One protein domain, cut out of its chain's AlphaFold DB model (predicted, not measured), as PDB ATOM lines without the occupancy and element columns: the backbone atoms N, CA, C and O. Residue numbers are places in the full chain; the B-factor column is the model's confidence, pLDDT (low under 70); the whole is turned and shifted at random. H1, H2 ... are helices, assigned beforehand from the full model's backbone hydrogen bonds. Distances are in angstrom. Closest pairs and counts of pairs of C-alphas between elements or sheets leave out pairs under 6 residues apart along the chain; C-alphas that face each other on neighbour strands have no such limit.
ATOM      1  N   THR A 142     -55.495 -10.287  88.542       93.81
ATOM      2  CA  THR A 142     -55.471 -11.074  89.779       93.81
ATOM      3  C   THR A 142     -56.682 -10.760  90.646       93.81
ATOM      4  O   THR A 142     -57.364 -11.678  91.103       93.81
ATOM      5  N   PHE A 143     -57.007  -9.470  90.783       94.42
ATOM      6  CA  PHE A 143     -58.174  -8.990  91.520       94.42
ATOM      7  C   PHE A 143     -59.477  -9.604  90.982       94.42
ATOM      8  O   PHE A 143     -60.282 -10.146  91.739       94.42
ATOM      9  N   PHE A 144     -59.663  -9.605  89.657       95.52
ATOM     10  CA  PHE A 144     -60.795 -10.277  89.021       95.52
ATOM     11  C   PHE A 144     -60.798 -11.784  89.286       95.52
ATOM     12  O   PHE A 144     -61.835 -12.331  89.653       95.52
ATOM     13  N   LEU A 145     -59.672 -12.471  89.077       94.74
ATOM     14  CA  LEU A 145     -59.606 -13.933  89.150       94.74
ATOM     15  C   LEU A 145     -59.918 -14.458  90.556       94.74
ATOM     16  O   LEU A 145     -60.586 -15.489  90.684       94.74
ATOM     17  N   TRP A 146     -59.477 -13.753  91.598       93.68
ATOM     18  CA  TRP A 146     -59.762 -14.119  92.986       93.68
ATOM     19  C   TRP A 146     -61.254 -13.995  93.308       93.68
ATOM     20  O   TRP A 146     -61.858 -14.961  93.790       93.68
ATOM     21  N   MET A 147     -61.872 -12.864  92.946       94.05
ATOM     22  CA  MET A 147     -63.312 -12.656  93.124       94.05
ATOM     23  C   MET A 147     -64.141 -13.623  92.271       94.05
ATOM     24  O   MET A 147     -65.088 -14.232  92.762       94.05
ATOM     25  N   TYR A 148     -63.761 -13.822  91.003       93.39
ATOM     26  CA  TYR A 148     -64.411 -14.760  90.085       93.39
ATOM     27  C   TYR A 148     -64.467 -16.164  90.684       93.39
ATOM     28  O   TYR A 148     -65.515 -16.805  90.651       93.39
ATOM     29  N   ARG A 149     -63.352 -16.644  91.249       91.59
ATOM     30  CA  ARG A 149     -63.294 -17.975  91.857       91.59
ATOM     31  C   ARG A 149     -64.263 -18.097  93.036       91.59
ATOM     32  O   ARG A 149     -64.950 -19.109  93.130       91.59
ATOM     33  N   HIS A 150     -64.340 -17.089  93.899       90.23
ATOM     34  CA  HIS A 150     -65.262 -17.120  95.036       90.23
ATOM     35  C   HIS A 150     -66.720 -17.065  94.584       90.23
ATOM     36  O   HIS A 150     -67.512 -17.924  94.965       90.23
ATOM     37  N   ILE A 151     -67.060 -16.136  93.689       89.07
ATOM     38  CA  ILE A 151     -68.431 -15.988  93.187       89.07
ATOM     39  C   ILE A 151     -68.902 -17.253  92.461       89.07
ATOM     40  O   ILE A 151     -70.032 -17.688  92.647       89.07
ATOM     41  N   MET A 152     -68.050 -17.860  91.633       87.04
ATOM     42  CA  MET A 152     -68.454 -18.992  90.796       87.04
ATOM     43  C   MET A 152     -68.498 -20.336  91.524       87.04
ATOM     44  O   MET A 152     -69.160 -21.248  91.029       87.04
ATOM     45  N   PHE A 153     -67.750 -20.495  92.620       86.66
ATOM     46  CA  PHE A 153     -67.528 -21.813  93.226       86.66
ATOM     47  C   PHE A 153     -67.737 -21.870  94.739       86.66
ATOM     48  O   PHE A 153     -67.898 -22.971  95.258       86.66
ATOM     49  N   MET A 154     -67.708 -20.735  95.441       84.43
ATOM     50  CA  MET A 154     -67.816 -20.692  96.904       84.43
ATOM     51  C   MET A 154     -69.150 -20.107  97.372       84.43
ATOM     52  O   MET A 154     -69.648 -20.512  98.421       84.43
ATOM     53  N   LEU A 155     -69.748 -19.186  96.609       80.06
ATOM     54  CA  LEU A 155     -71.073 -18.670  96.946       80.06
ATOM     55  C   LEU A 155     -72.159 -19.746  96.749       80.06
ATOM     56  O   LEU A 155     -72.083 -20.528  95.796       80.06
ATOM     57  N   PRO A 156     -73.184 -19.791  97.622       71.09
ATOM     58  CA  PRO A 156     -74.309 -20.714  97.482       71.09
ATOM     59  C   PRO A 156     -75.011 -20.576  96.121       71.09
ATOM     60  O   PRO A 156     -75.309 -19.466  95.680       71.09
ATOM     61  N   CYS A 157     -75.309 -21.700  95.457       64.38
ATOM     62  CA  CYS A 157     -75.934 -21.725  94.121       64.38
ATOM     63  C   CYS A 157     -77.298 -21.013  94.044       64.38
ATOM     64  O   CYS A 157     -77.730 -20.616  92.963       64.38
ATOM     65  N   ASP A 158     -77.994 -20.898  95.172       62.81
ATOM     66  CA  ASP A 158     -79.295 -20.251  95.340       62.81
ATOM     67  C   ASP A 158     -79.205 -18.733  95.554       62.81
ATOM     68  O   ASP A 158     -80.231 -18.053  95.512       62.81
ATOM     69  N   LYS A 159     -77.991 -18.186  95.687       61.16
ATOM     70  CA  LYS A 159     -77.704 -16.754  95.573       61.16
ATOM     71  C   LYS A 159     -77.068 -16.474  94.210       61.16
ATOM     72  O   LYS A 159     -75.851 -16.307  94.117       61.16
ATOM     73  N   PRO A 160     -77.849 -16.468  93.112       54.38
ATOM     74  CA  PRO A 160     -77.311 -16.008  91.842       54.38
ATOM     75  C   PRO A 160     -76.794 -14.587  92.056       54.38
ATOM     76  O   PRO A 160     -77.475 -13.823  92.728       54.38
ATOM     77  N   ALA A 161     -75.634 -14.258  91.480       60.66
ATOM     78  CA  ALA A 161     -75.054 -12.912  91.448       60.66
ATOM     79  C   ALA A 161     -76.072 -11.902  90.875       60.66
ATOM     80  O   ALA A 161     -76.120 -11.661  89.660       60.66
ATOM     81  N   GLY A 162     -76.984 -11.445  91.732       55.57
ATOM     82  CA  GLY A 162     -78.394 -11.258  91.374       55.57
ATOM     83  C   GLY A 162     -78.616 -10.037  90.508       55.57
ATOM     84  O   GLY A 162     -79.417 -10.074  89.576       55.57
ATOM     85  N   ASP A 163     -77.789  -9.022  90.729       68.11
ATOM     86  CA  ASP A 163     -77.826  -7.740  90.035       68.11
ATOM     87  C   ASP A 163     -76.479  -7.386  89.392       68.11
ATOM     88  O   ASP A 163     -76.157  -6.223  89.126       68.11
ATOM     89  N   MET A 164     -75.680  -8.409  89.079       78.12
ATOM     90  CA  MET A 164     -74.388  -8.219  88.436       78.12
ATOM     91  C   MET A 164     -74.564  -7.517  87.070       78.12
ATOM     92  O   MET A 164     -75.412  -7.905  86.249       78.12
ATOM     93  N   PRO A 165     -73.772  -6.471  86.777       83.79
ATOM     94  CA  PRO A 165     -74.017  -5.598  85.646       83.79
ATOM     95  C   PRO A 165     -73.776  -6.338  84.334       83.79
ATOM     96  O   PRO A 165     -73.058  -7.332  84.250       83.79
ATOM     97  N   TYR A 166     -74.371  -5.813  83.267       86.25
ATOM     98  CA  TYR A 166     -74.219  -6.316  81.900       86.25
ATOM     99  C   TYR A 166     -74.834  -7.695  81.616       86.25
ATOM    100  O   TYR A 166     -74.870  -8.055  80.439       86.25
ATOM    101  N   LYS A 167     -75.393  -8.418  82.605       80.92
ATOM    102  CA  LYS A 167     -76.026  -9.747  82.442       80.92
ATOM    103  C   LYS A 167     -76.823  -9.881  81.137       80.92
ATOM    104  O   LYS A 167     -76.537 -10.736  80.306       80.92
ATOM    105  N   SER A 168     -77.759  -8.963  80.891       79.36
ATOM    106  CA  SER A 168     -78.667  -9.029  79.739       79.36
ATOM    107  C   SER A 168     -78.144  -8.389  78.443       79.36
ATOM    108  O   SER A 168     -78.796  -8.511  77.400       79.36
ATOM    109  N   TYR A 169     -77.001  -7.690  78.456       85.69
ATOM    110  CA  TYR A 169     -76.577  -6.867  77.312       85.69
ATOM    111  C   TYR A 169     -75.067  -6.778  77.046       85.69
ATOM    112  O   TYR A 169     -74.674  -6.065  76.122       85.69
ATOM    113  N   TRP A 170     -74.216  -7.516  77.762       85.96
ATOM    114  CA  TRP A 170     -72.768  -7.537  77.514       85.96
ATOM    115  C   TRP A 170     -72.440  -7.880  76.051       85.96
ATOM    116  O   TRP A 170     -71.647  -7.195  75.415       85.96
ATOM    117  N   HIS A 171     -73.152  -8.843  75.456       82.33
ATOM    118  CA  HIS A 171     -72.992  -9.231  74.052       82.33
ATOM    119  C   HIS A 171     -73.299  -8.087  73.069       82.33
ATOM    120  O   HIS A 171     -72.782  -8.071  71.952       82.33
ATOM    121  N   LYS A 172     -74.136  -7.113  73.462       85.05
ATOM    122  CA  LYS A 172     -74.420  -5.925  72.645       85.05
ATOM    123  C   LYS A 172     -73.225  -4.978  72.614       85.05
ATOM    124  O   LYS A 172     -72.988  -4.391  71.567       85.05
ATOM    125  N   LYS A 173     -72.450  -4.883  73.704       86.51
ATOM    126  CA  LYS A 173     -71.209  -4.087  73.750       86.51
ATOM    127  C   LYS A 173     -70.126  -4.629  72.817       86.51
ATOM    128  O   LYS A 173     -69.296  -3.867  72.358       86.51
ATOM    129  N   LEU A 174     -70.178  -5.920  72.485       85.29
ATOM    130  CA  LEU A 174     -69.260  -6.531  71.520       85.29
ATOM    131  C   LEU A 174     -69.653  -6.240  70.060       85.29
ATOM    132  O   LEU A 174     -68.888  -6.521  69.137       85.29
ATOM    133  N   LYS A 175     -70.874  -5.756  69.786       79.92
ATOM    134  CA  LYS A 175     -71.307  -5.506  68.403       79.92
ATOM    135  C   LYS A 175     -70.540  -4.317  67.826       79.92
ATOM    136  O   LYS A 175     -70.417  -3.283  68.460       79.92
ATOM    137  N   GLY A 176     -70.068  -4.474  66.593       75.90
ATOM    138  CA  GLY A 176     -69.283  -3.456  65.883       75.90
ATOM    139  C   GLY A 176     -67.776  -3.526  66.135       75.90
ATOM    140  O   GLY A 176     -67.021  -3.183  65.238       75.90
ATOM    141  N   ASP A 177     -67.336  -4.080  67.265       82.75
ATOM    142  CA  ASP A 177     -65.915  -4.164  67.608       82.75
ATOM    143  C   ASP A 177     -65.343  -5.559  67.297       82.75
ATOM    144  O   ASP A 177     -65.719  -6.575  67.892       82.75
ATOM    145  N   ASN A 178     -64.448  -5.628  66.311       81.36
ATOM    146  CA  ASN A 178     -63.839  -6.889  65.887       81.36
ATOM    147  C   ASN A 178     -62.866  -7.459  66.923       81.36
ATOM    148  O   ASN A 178     -62.748  -8.684  67.015       81.36
ATOM    149  N   LEU A 179     -62.194  -6.606  67.696       82.60
ATOM    150  CA  LEU A 179     -61.273  -7.022  68.743       82.60
ATOM    151  C   LEU A 179     -62.043  -7.630  69.914       82.60
ATOM    152  O   LEU A 179     -61.796  -8.781  70.271       82.60
ATOM    153  N   LEU A 180     -63.043  -6.921  70.438       85.18
ATOM    154  CA  LEU A 180     -63.898  -7.419  71.517       85.18
ATOM    155  C   LEU A 180     -64.610  -8.713  71.121       85.18
ATOM    156  O   LEU A 180     -64.676  -9.661  71.904       85.18
ATOM    157  N   LYS A 181     -65.093  -8.811  69.875       82.35
ATOM    158  CA  LYS A 181     -65.636 -10.077  69.371       82.35
ATOM    159  C   LYS A 181     -64.606 -11.189  69.446       82.35
ATOM    160  O   LYS A 181     -64.969 -12.260  69.906       82.35
ATOM    161  N   LYS A 182     -63.369 -10.975  68.987       81.07
ATOM    162  CA  LYS A 182     -62.308 -11.997  69.014       81.07
ATOM    163  C   LYS A 182     -61.945 -12.406  70.444       81.07
ATOM    164  O   LYS A 182     -61.875 -13.605  70.703       81.07
ATOM    165  N   LEU A 183     -61.804 -11.439  71.351       83.88
ATOM    166  CA  LEU A 183     -61.506 -11.665  72.769       83.88
ATOM    167  C   LEU A 183     -62.546 -12.573  73.438       83.88
ATOM    168  O   LEU A 183     -62.190 -13.497  74.163       83.88
ATOM    169  N   PHE A 184     -63.829 -12.360  73.137       84.34
ATOM    170  CA  PHE A 184     -64.918 -13.110  73.764       84.34
ATOM    171  C   PHE A 184     -65.361 -14.355  72.957       84.34
ATOM    172  O   PHE A 184     -66.004 -15.240  73.508       84.34
ATOM    173  N   ARG A 185     -65.013 -14.504  71.666       71.07
ATOM    174  CA  ARG A 185     -65.565 -15.542  70.749       71.07
ATOM    175  C   ARG A 185     -65.110 -16.988  70.951       71.07
ATOM    176  O   ARG A 185     -65.422 -17.821  70.099       71.07
ATOM    177  N   ARG A 186     -64.399 -17.340  72.022       59.71
ATOM    178  CA  ARG A 186     -63.904 -18.723  72.156       59.71
ATOM    179  C   ARG A 186     -64.996 -19.781  72.318       59.71
ATOM    180  O   ARG A 186     -64.737 -20.935  71.995       59.71
ATOM    181  N   GLU A 187     -66.219 -19.413  72.687       52.42
ATOM    182  CA  GLU A 187     -67.355 -20.331  72.594       52.42
ATOM    183  C   GLU A 187     -68.154 -20.078  71.310       52.42
ATOM    184  O   GLU A 187     -68.720 -19.001  71.109       52.42
ATOM    185  N   LYS A 188     -68.226 -21.097  70.440       50.39
ATOM    186  CA  LYS A 188     -68.981 -21.074  69.172       50.39
ATOM    187  C   LYS A 188     -70.476 -20.726  69.344       50.39
ATOM    188  O   LYS A 188     -71.103 -20.341  68.362       50.39
ATOM    189  N   ASP A 189     -71.004 -20.741  70.572       51.49
ATOM    190  CA  ASP A 189     -72.433 -20.607  70.890       51.49
ATOM    191  C   ASP A 189     -72.823 -19.357  71.703       51.49
ATOM    192  O   ASP A 189     -73.888 -19.323  72.325       51.49
ATOM    193  N   MET A 190     -72.032 -18.275  71.681       53.04
ATOM    194  CA  MET A 190     -72.395 -17.050  72.427       53.04
ATOM    195  C   MET A 190     -73.731 -16.403  72.001       53.04
ATOM    196  O   MET A 190     -74.225 -15.518  72.693       53.04
ATOM    197  N   CYS A 191     -74.355 -16.827  70.894       46.82
ATOM    198  CA  CYS A 191     -75.680 -16.326  70.507       46.82
ATOM    199  C   CYS A 191     -76.830 -16.784  71.425       46.82
ATOM    200  O   CYS A 191     -77.893 -16.165  71.378       46.82
ATOM    201  N   TYR A 192     -76.638 -17.799  72.277       49.33
ATOM    202  CA  TYR A 192     -77.727 -18.358  73.099       49.33
ATOM    203  C   TYR A 192     -77.543 -18.184  74.610       49.33
ATOM    204  O   TYR A 192     -78.475 -18.421  75.375       49.33
ATOM    205  N   LYS A 193     -76.376 -17.709  75.042       59.23
ATOM    206  CA  LYS A 193     -75.982 -17.634  76.449       59.23
ATOM    207  C   LYS A 193     -76.124 -16.208  76.981       59.23
ATOM    208  O   LYS A 193     -75.369 -15.312  76.608       59.23
ATOM    209  N   LYS A 194     -77.161 -15.983  77.793       65.41
ATOM    210  CA  LYS A 194     -77.560 -14.663  78.326       65.41
ATOM    211  C   LYS A 194     -77.425 -14.564  79.848       65.41
ATOM    212  O   LYS A 194     -77.833 -13.558  80.424       65.41
ATOM    213  N   GLU A 195     -76.874 -15.592  80.486       76.19
ATOM    214  CA  GLU A 195     -76.710 -15.617  81.933       76.19
ATOM    215  C   GLU A 195     -75.408 -14.949  82.370       76.19
ATOM    216  O   GLU A 195     -74.449 -14.799  81.606       76.19
ATOM    217  N   ILE A 196     -75.376 -14.537  83.637       83.11
ATOM    218  CA  ILE A 196     -74.220 -13.845  84.204       83.11
ATOM    219  C   ILE A 196     -72.983 -14.747  84.266       83.11
ATOM    220  O   ILE A 196     -71.868 -14.296  84.016       83.11
ATOM    221  N   THR A 197     -73.175 -16.037  84.531       84.00
ATOM    222  CA  THR A 197     -72.097 -17.029  84.594       84.00
ATOM    223  C   THR A 197     -71.381 -17.173  83.253       84.00
ATOM    224  O   THR A 197     -70.158 -17.307  83.217       84.00
ATOM    225  N   ASP A 198     -72.113 -17.084  82.143       82.32
ATOM    226  CA  ASP A 198     -71.537 -17.113  80.800       82.32
ATOM    227  C   ASP A 198     -70.739 -15.840  80.502       82.32
ATOM    228  O   ASP A 198     -69.651 -15.914  79.923       82.32
ATOM    229  N   PHE A 199     -71.231 -14.677  80.945       88.12
ATOM    230  CA  PHE A 199     -70.474 -13.430  80.841       88.12
ATOM    231  C   PHE A 199     -69.163 -13.503  81.629       88.12
ATOM    232  O   PHE A 199     -68.107 -13.233  81.060       88.12
ATOM    233  N   LEU A 200     -69.205 -13.927  82.896       90.07
ATOM    234  CA  LEU A 200     -68.017 -14.039  83.745       90.07
ATOM    235  C   LEU A 200     -66.991 -15.026  83.172       90.07
ATOM    236  O   LEU A 200     -65.801 -14.716  83.129       90.07
ATOM    237  N   LYS A 201     -67.435 -16.182  82.658       88.86
ATOM    238  CA  LYS A 201     -66.560 -17.136  81.951       88.86
ATOM    239  C   LYS A 201     -65.928 -16.513  80.710       88.86
ATOM    240  O   LYS A 201     -64.735 -16.693  80.469       88.86
ATOM    241  N   SER A 202     -66.710 -15.765  79.937       88.44
ATOM    242  CA  SER A 202     -66.220 -15.104  78.727       88.44
ATOM    243  C   SER A 202     -65.211 -14.001  79.056       88.44
ATOM    244  O   SER A 202     -64.170 -13.927  78.415       88.44
ATOM    245  N   TYR A 203     -65.464 -13.206  80.100       92.15
ATOM    246  CA  TYR A 203     -64.540 -12.189  80.604       92.15
ATOM    247  C   TYR A 203     -63.238 -12.822  81.119       92.15
ATOM    248  O   TYR A 203     -62.149 -12.403  80.737       92.15
ATOM    249  N   ARG A 204     -63.333 -13.908  81.901       92.43
ATOM    250  CA  ARG A 204     -62.174 -14.701  82.343       92.43
ATOM    251  C   ARG A 204     -61.355 -15.210  81.160       92.43
ATOM    252  O   ARG A 204     -60.131 -15.157  81.194       92.43
ATOM    253  N   ASN A 205     -62.012 -15.707  80.115       89.33
ATOM    254  CA  ASN A 205     -61.329 -16.185  78.916       89.33
ATOM    255  C   ASN A 205     -60.682 -15.042  78.126       89.33
ATOM    256  O   ASN A 205     -59.588 -15.239  77.608       89.33
ATOM    257  N   ALA A 206     -61.312 -13.867  78.066       89.83
ATOM    258  CA  ALA A 206     -60.728 -12.681  77.447       89.83
ATOM    259  C   ALA A 206     -59.437 -12.243  78.156       89.83
ATOM    260  O   ALA A 206     -58.496 -11.847  77.482       89.83
ATOM    261  N   ILE A 207     -59.362 -12.374  79.485       90.94
ATOM    262  CA  ILE A 207     -58.129 -12.135  80.247       90.94
ATOM    263  C   ILE A 207     -57.084 -13.209  79.928       90.94
ATOM    264  O   ILE A 207     -56.034 -12.914  79.365       90.94
ATOM    265  N   VAL A 208     -57.401 -14.474  80.221       87.98
ATOM    266  CA  VAL A 208     -56.432 -15.587  80.178       87.98
ATOM    267  C   VAL A 208     -55.896 -15.851  78.769       87.98
ATOM    268  O   VAL A 208     -54.801 -16.380  78.605       87.98
ATOM    269  N   HIS A 209     -56.668 -15.500  77.743       85.00
ATOM    270  CA  HIS A 209     -56.312 -15.719  76.344       85.00
ATOM    271  C   HIS A 209     -56.146 -14.424  75.555       85.00
ATOM    272  O   HIS A 209     -55.990 -14.485  74.339       85.00
ATOM    273  N   GLY A 210     -56.181 -13.265  76.218       82.30
ATOM    274  CA  GLY A 210     -56.145 -11.956  75.565       82.30
ATOM    275  C   GLY A 210     -54.843 -11.665  74.824       82.30
ATOM    276  O   GLY A 210     -54.817 -10.863  73.896       82.30
ATOM    277  N   THR A 211     -53.765 -12.353  75.194       81.04
ATOM    278  CA  THR A 211     -52.444 -12.233  74.564       81.04
ATOM    279  C   THR A 211     -52.170 -13.331  73.529       81.04
ATOM    280  O   THR A 211     -51.110 -13.341  72.890       81.04
ATOM    281  N   ASP A 212     -53.126 -14.247  73.314       78.27
ATOM    282  CA  ASP A 212     -53.022 -15.268  72.276       78.27
ATOM    283  C   ASP A 212     -53.035 -14.615  70.883       78.27
ATOM    284  O   ASP A 212     -53.659 -13.583  70.640       78.27
ATOM    285  N   LYS A 213     -52.345 -15.227  69.913       67.39
ATOM    286  CA  LYS A 213     -52.300 -14.694  68.542       67.39
ATOM    287  C   LYS A 213     -53.687 -14.757  67.889       67.39
ATOM    288  O   LYS A 213     -54.227 -15.843  67.683       67.39
ATOM    289  N   TYR A 214     -54.214 -13.604  67.474       61.73
ATOM    290  CA  TYR A 214     -55.501 -13.500  66.785       61.73
ATOM    291  C   TYR A 214     -55.362 -13.367  65.259       61.73
ATOM    292  O   TYR A 214     -55.428 -12.268  64.715       61.73
ATOM    293  N   GLY A 215     -55.295 -14.494  64.547       58.66
ATOM    294  CA  GLY A 215     -55.287 -14.515  63.076       58.66
ATOM    295  C   GLY A 215     -53.941 -14.132  62.444       58.66
ATOM    296  O   GLY A 215     -52.906 -14.145  63.111       58.66
ATOM    297  N   GLU A 216     -53.957 -13.859  61.134       53.40
ATOM    298  CA  GLU A 216     -52.751 -13.623  60.316       53.40
ATOM    299  C   GLU A 216     -52.074 -12.274  60.607       53.40
ATOM    300  O   GLU A 216     -50.844 -12.172  60.582       53.40
ATOM    301  N   GLU A 217     -52.857 -11.257  60.966       54.81
ATOM    302  CA  GLU A 217     -52.353  -9.950  61.385       54.81
ATOM    303  C   GLU A 217     -51.919 -10.014  62.853       54.81
ATOM    304  O   GLU A 217     -52.727 -10.026  63.780       54.81
ATOM    305  N   ARG A 218     -50.603 -10.108  63.057       59.85
ATOM    306  CA  ARG A 218     -49.917 -10.336  64.339       59.85
ATOM    307  C   ARG A 218     -49.977  -9.146  65.314       59.85
ATOM    308  O   ARG A 218     -48.955  -8.819  65.915       59.85
ATOM    309  N   ILE A 219     -51.123  -8.496  65.497       64.96
ATOM    310  CA  ILE A 219     -51.260  -7.493  66.559       64.96
ATOM    311  C   ILE A 219     -51.212  -8.239  67.898       64.96
ATOM    312  O   ILE A 219     -52.081  -9.058  68.201       64.96
ATOM    313  N   ARG A 220     -50.135  -8.016  68.656       71.59
ATOM    314  CA  ARG A 220     -49.959  -8.542  70.010       71.59
ATOM    315  C   ARG A 220     -50.380  -7.467  70.995       71.59
ATOM    316  O   ARG A 220     -49.689  -6.463  71.112       71.59
ATOM    317  N   TYR A 221     -51.478  -7.716  71.692       82.32
ATOM    318  CA  TYR A 221     -51.854  -6.943  72.865       82.32
ATOM    319  C   TYR A 221     -51.020  -7.404  74.055       82.32
ATOM    320  O   TYR A 221     -50.769  -8.603  74.230       82.32
ATOM    321  N   THR A 222     -50.565  -6.450  74.850       88.01
ATOM    322  CA  THR A 222     -49.982  -6.712  76.162       88.01
ATOM    323  C   THR A 222     -51.092  -7.047  77.166       88.01
ATOM    324  O   THR A 222     -52.261  -6.739  76.918       88.01
ATOM    325  N   PRO A 223     -50.769  -7.676  78.310       87.73
ATOM    326  CA  PRO A 223     -51.738  -7.853  79.390       87.73
ATOM    327  C   PRO A 223     -52.409  -6.535  79.808       87.73
ATOM    328  O   PRO A 223     -53.626  -6.504  79.981       87.73
ATOM    329  N   ASP A 224     -51.643  -5.444  79.877       89.88
ATOM    330  CA  ASP A 224     -52.155  -4.120  80.247       89.88
ATOM    331  C   ASP A 224     -53.141  -3.576  79.206       89.88
ATOM    332  O   ASP A 224     -54.198  -3.077  79.592       89.88
ATOM    333  N   ASP A 225     -52.879  -3.759  77.903       89.78
ATOM    334  CA  ASP A 225     -53.832  -3.378  76.844       89.78
ATOM    335  C   ASP A 225     -55.175  -4.097  77.024       89.78
ATOM    336  O   ASP A 225     -56.244  -3.497  76.899       89.78
ATOM    337  N   ILE A 226     -55.134  -5.393  77.354       91.90
ATOM    338  CA  ILE A 226     -56.341  -6.187  77.596       91.90
ATOM    339  C   ILE A 226     -57.083  -5.682  78.832       91.90
ATOM    340  O   ILE A 226     -58.299  -5.486  78.767       91.90
ATOM    341  N   GLN A 227     -56.384  -5.416  79.939       93.64
ATOM    342  CA  GLN A 227     -57.019  -4.864  81.139       93.64
ATOM    343  C   GLN A 227     -57.630  -3.484  80.882       93.64
ATOM    344  O   GLN A 227     -58.722  -3.205  81.383       93.64
ATOM    345  N   LEU A 228     -56.976  -2.651  80.070       93.60
ATOM    346  CA  LEU A 228     -57.467  -1.332  79.685       93.60
ATOM    347  C   LEU A 228     -58.764  -1.439  78.876       93.60
ATOM    348  O   LEU A 228     -59.774  -0.835  79.238       93.60
ATOM    349  N   ILE A 229     -58.772  -2.275  77.831       92.05
ATOM    350  CA  ILE A 229     -59.956  -2.531  76.998       92.05
ATOM    351  C   ILE A 229     -61.124  -3.013  77.862       92.05
ATOM    352  O   ILE A 229     -62.255  -2.540  77.712       92.05
ATOM    353  N   LEU A 230     -60.868  -3.946  78.779       94.24
ATOM    354  CA  LEU A 230     -61.898  -4.495  79.654       94.24
ATOM    355  C   LEU A 230     -62.419  -3.458  80.661       94.24
ATOM    356  O   LEU A 230     -63.634  -3.370  80.843       94.24
ATOM    357  N   LEU A 231     -61.538  -2.645  81.254       95.06
ATOM    358  CA  LEU A 231     -61.904  -1.554  82.163       95.06
ATOM    359  C   LEU A 231     -62.776  -0.503  81.463       95.06
ATOM    360  O   LEU A 231     -63.840  -0.168  81.978       95.06
ATOM    361  N   ILE A 232     -62.396  -0.049  80.267       93.14
ATOM    362  CA  ILE A 232     -63.191   0.916  79.487       93.14
ATOM    363  C   ILE A 232     -64.550   0.313  79.105       93.14
ATOM    364  O   ILE A 232     -65.597   0.964  79.182       93.14
ATOM    365  N   THR A 233     -64.561  -0.954  78.683       92.85
ATOM    366  CA  THR A 233     -65.778  -1.588  78.157       92.85
ATOM    367  C   THR A 233     -66.773  -1.932  79.270       92.85
ATOM    368  O   THR A 233     -67.990  -1.750  79.093       92.85
ATOM    369  N   PHE A 234     -66.273  -2.402  80.416       94.29
ATOM    370  CA  PHE A 234     -67.047  -2.939  81.541       94.29
ATOM    371  C   PHE A 234     -66.603  -2.356  82.900       94.29
ATOM    372  O   PHE A 234     -66.314  -3.121  83.823       94.29
ATOM    373  N   PRO A 235     -66.597  -1.020  83.081       94.92
ATOM    374  CA  PRO A 235     -66.007  -0.384  84.265       94.92
ATOM    375  C   PRO A 235     -66.647  -0.849  85.578       94.92
ATOM    376  O   PRO A 235     -65.965  -1.024  86.579       94.92
ATOM    377  N   MET A 236     -67.952  -1.137  85.563       95.41
ATOM    378  CA  MET A 236     -68.693  -1.534  86.763       95.41
ATOM    379  C   MET A 236     -68.600  -3.022  87.105       95.41
ATOM    380  O   MET A 236     -69.177  -3.423  88.108       95.41
ATOM    381  N   LEU A 237     -67.910  -3.857  86.316       95.10
ATOM    382  CA  LEU A 237     -67.862  -5.289  86.618       95.10
ATOM    383  C   LEU A 237     -67.159  -5.565  87.953       95.10
ATOM    384  O   LEU A 237     -67.750  -6.197  88.822       95.10
ATOM    385  N   LEU A 238     -65.927  -5.077  88.132       95.72
ATOM    386  CA  LEU A 238     -65.169  -5.348  89.357       95.72
ATOM    387  C   LEU A 238     -65.794  -4.708  90.607       95.72
ATOM    388  O   LEU A 238     -65.919  -5.434  91.588       95.72
ATOM    389  N   PRO A 239     -66.259  -3.437  90.590       95.59
ATOM    390  CA  PRO A 239     -66.978  -2.869  91.733       95.59
ATOM    391  C   PRO A 239     -68.183  -3.711  92.167       95.59
ATOM    392  O   PRO A 239     -68.360  -3.968  93.349       95.59
TER     393      PRO A 239
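AT A GLANCE: This is residues 142 to 239 of the 288 residues of the protein "Os02g0303100 protein" of Oryza sativa subsp. japonica (UniProt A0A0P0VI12). A small helical domain is built round H4, which runs through the middle, with H1 and H5 on different sides of it and running opposite ways to it, while H3 stands crosswise and meets H4 with its last residues. Long loops extend to the two opposite ends, residues 154 to 169 and residues 209 to 222, and much of the length is theirs; residues 153 to 158 stick out. The printed part has 98 residues with five named helices, H1 to H5 in order, and no named strand; the class is all helix, though 47 of the 98 residues, under half, are in named elements. The whole is compact, with a radius of gyration of the C-alphas of 13.6 A, yet elongated, spanning 45 by 28 by 21 A.

HOW THE PARTS SIT: H1, residues 142 to 153, and H4, residues 196 to 208, only just touch, with 3 pairs of C-alphas within 8 A; the closest C-alphas, of Leu 145 and Arg 204, are 7.3 A apart. They run opposite ways at a shallow tilt of 34.7 degrees, only just short of steep. H2, residues 170 to 173, is close to but not clearly touching H4, the closest C-alphas being those of Trp 170 and Phe 199, 7.1 A apart. H3, residues 178 to 184, is near H2. H3 touches H4 at residues 202 to 206 of H4 alone, with the closest C-alphas, of Leu 183 and Ala 206, 4.8 A apart; their lines are only just about perpendicular, at 72 degrees. H4 is the hub, touching three helices. H5, residues 223 to 233, touches H4 at residues 206 to 207 of H4 alone, with the closest C-alphas, of Ile 207 and Ile 226, 6.8 A apart. H4 and H5 form a helical hairpin, opposite ways at a shallow tilt of 31 degrees. H5 and H3 are near each other, while H1 is apart from H3 and from H5. In H1, H3, H4 and H5 every O i to N i+4 pair is within hydrogen-bond range; H2 is too short for such a pair.

IN THESE COORDINATES: H1 begins at C-alpha 142, (-55.471, -11.074, 89.779), and is 16.5 A long from first to last C-alpha. H2 and H3 are short, of 4 and 7 residues. H4, the longest with 13 residues, runs 18.3 A from C-alpha 196 at (-74.220, -13.845, 84.204). H5 runs 15.4 A and ends at C-alpha 233, (-65.778, -1.588, 78.157).

THE WHOLE: The two C-alphas farthest apart, of Asp 158 and Glu 217, are 44.6 A apart. The printed part has no cut. The links H1 to H2, H3 to H4 and H4 to H5 are long, and H2 to H3 is tight. The mean pLDDT of the printed part is 80.2, with residues 157 to 163, 186 to 194 and 213 to 219 under 70.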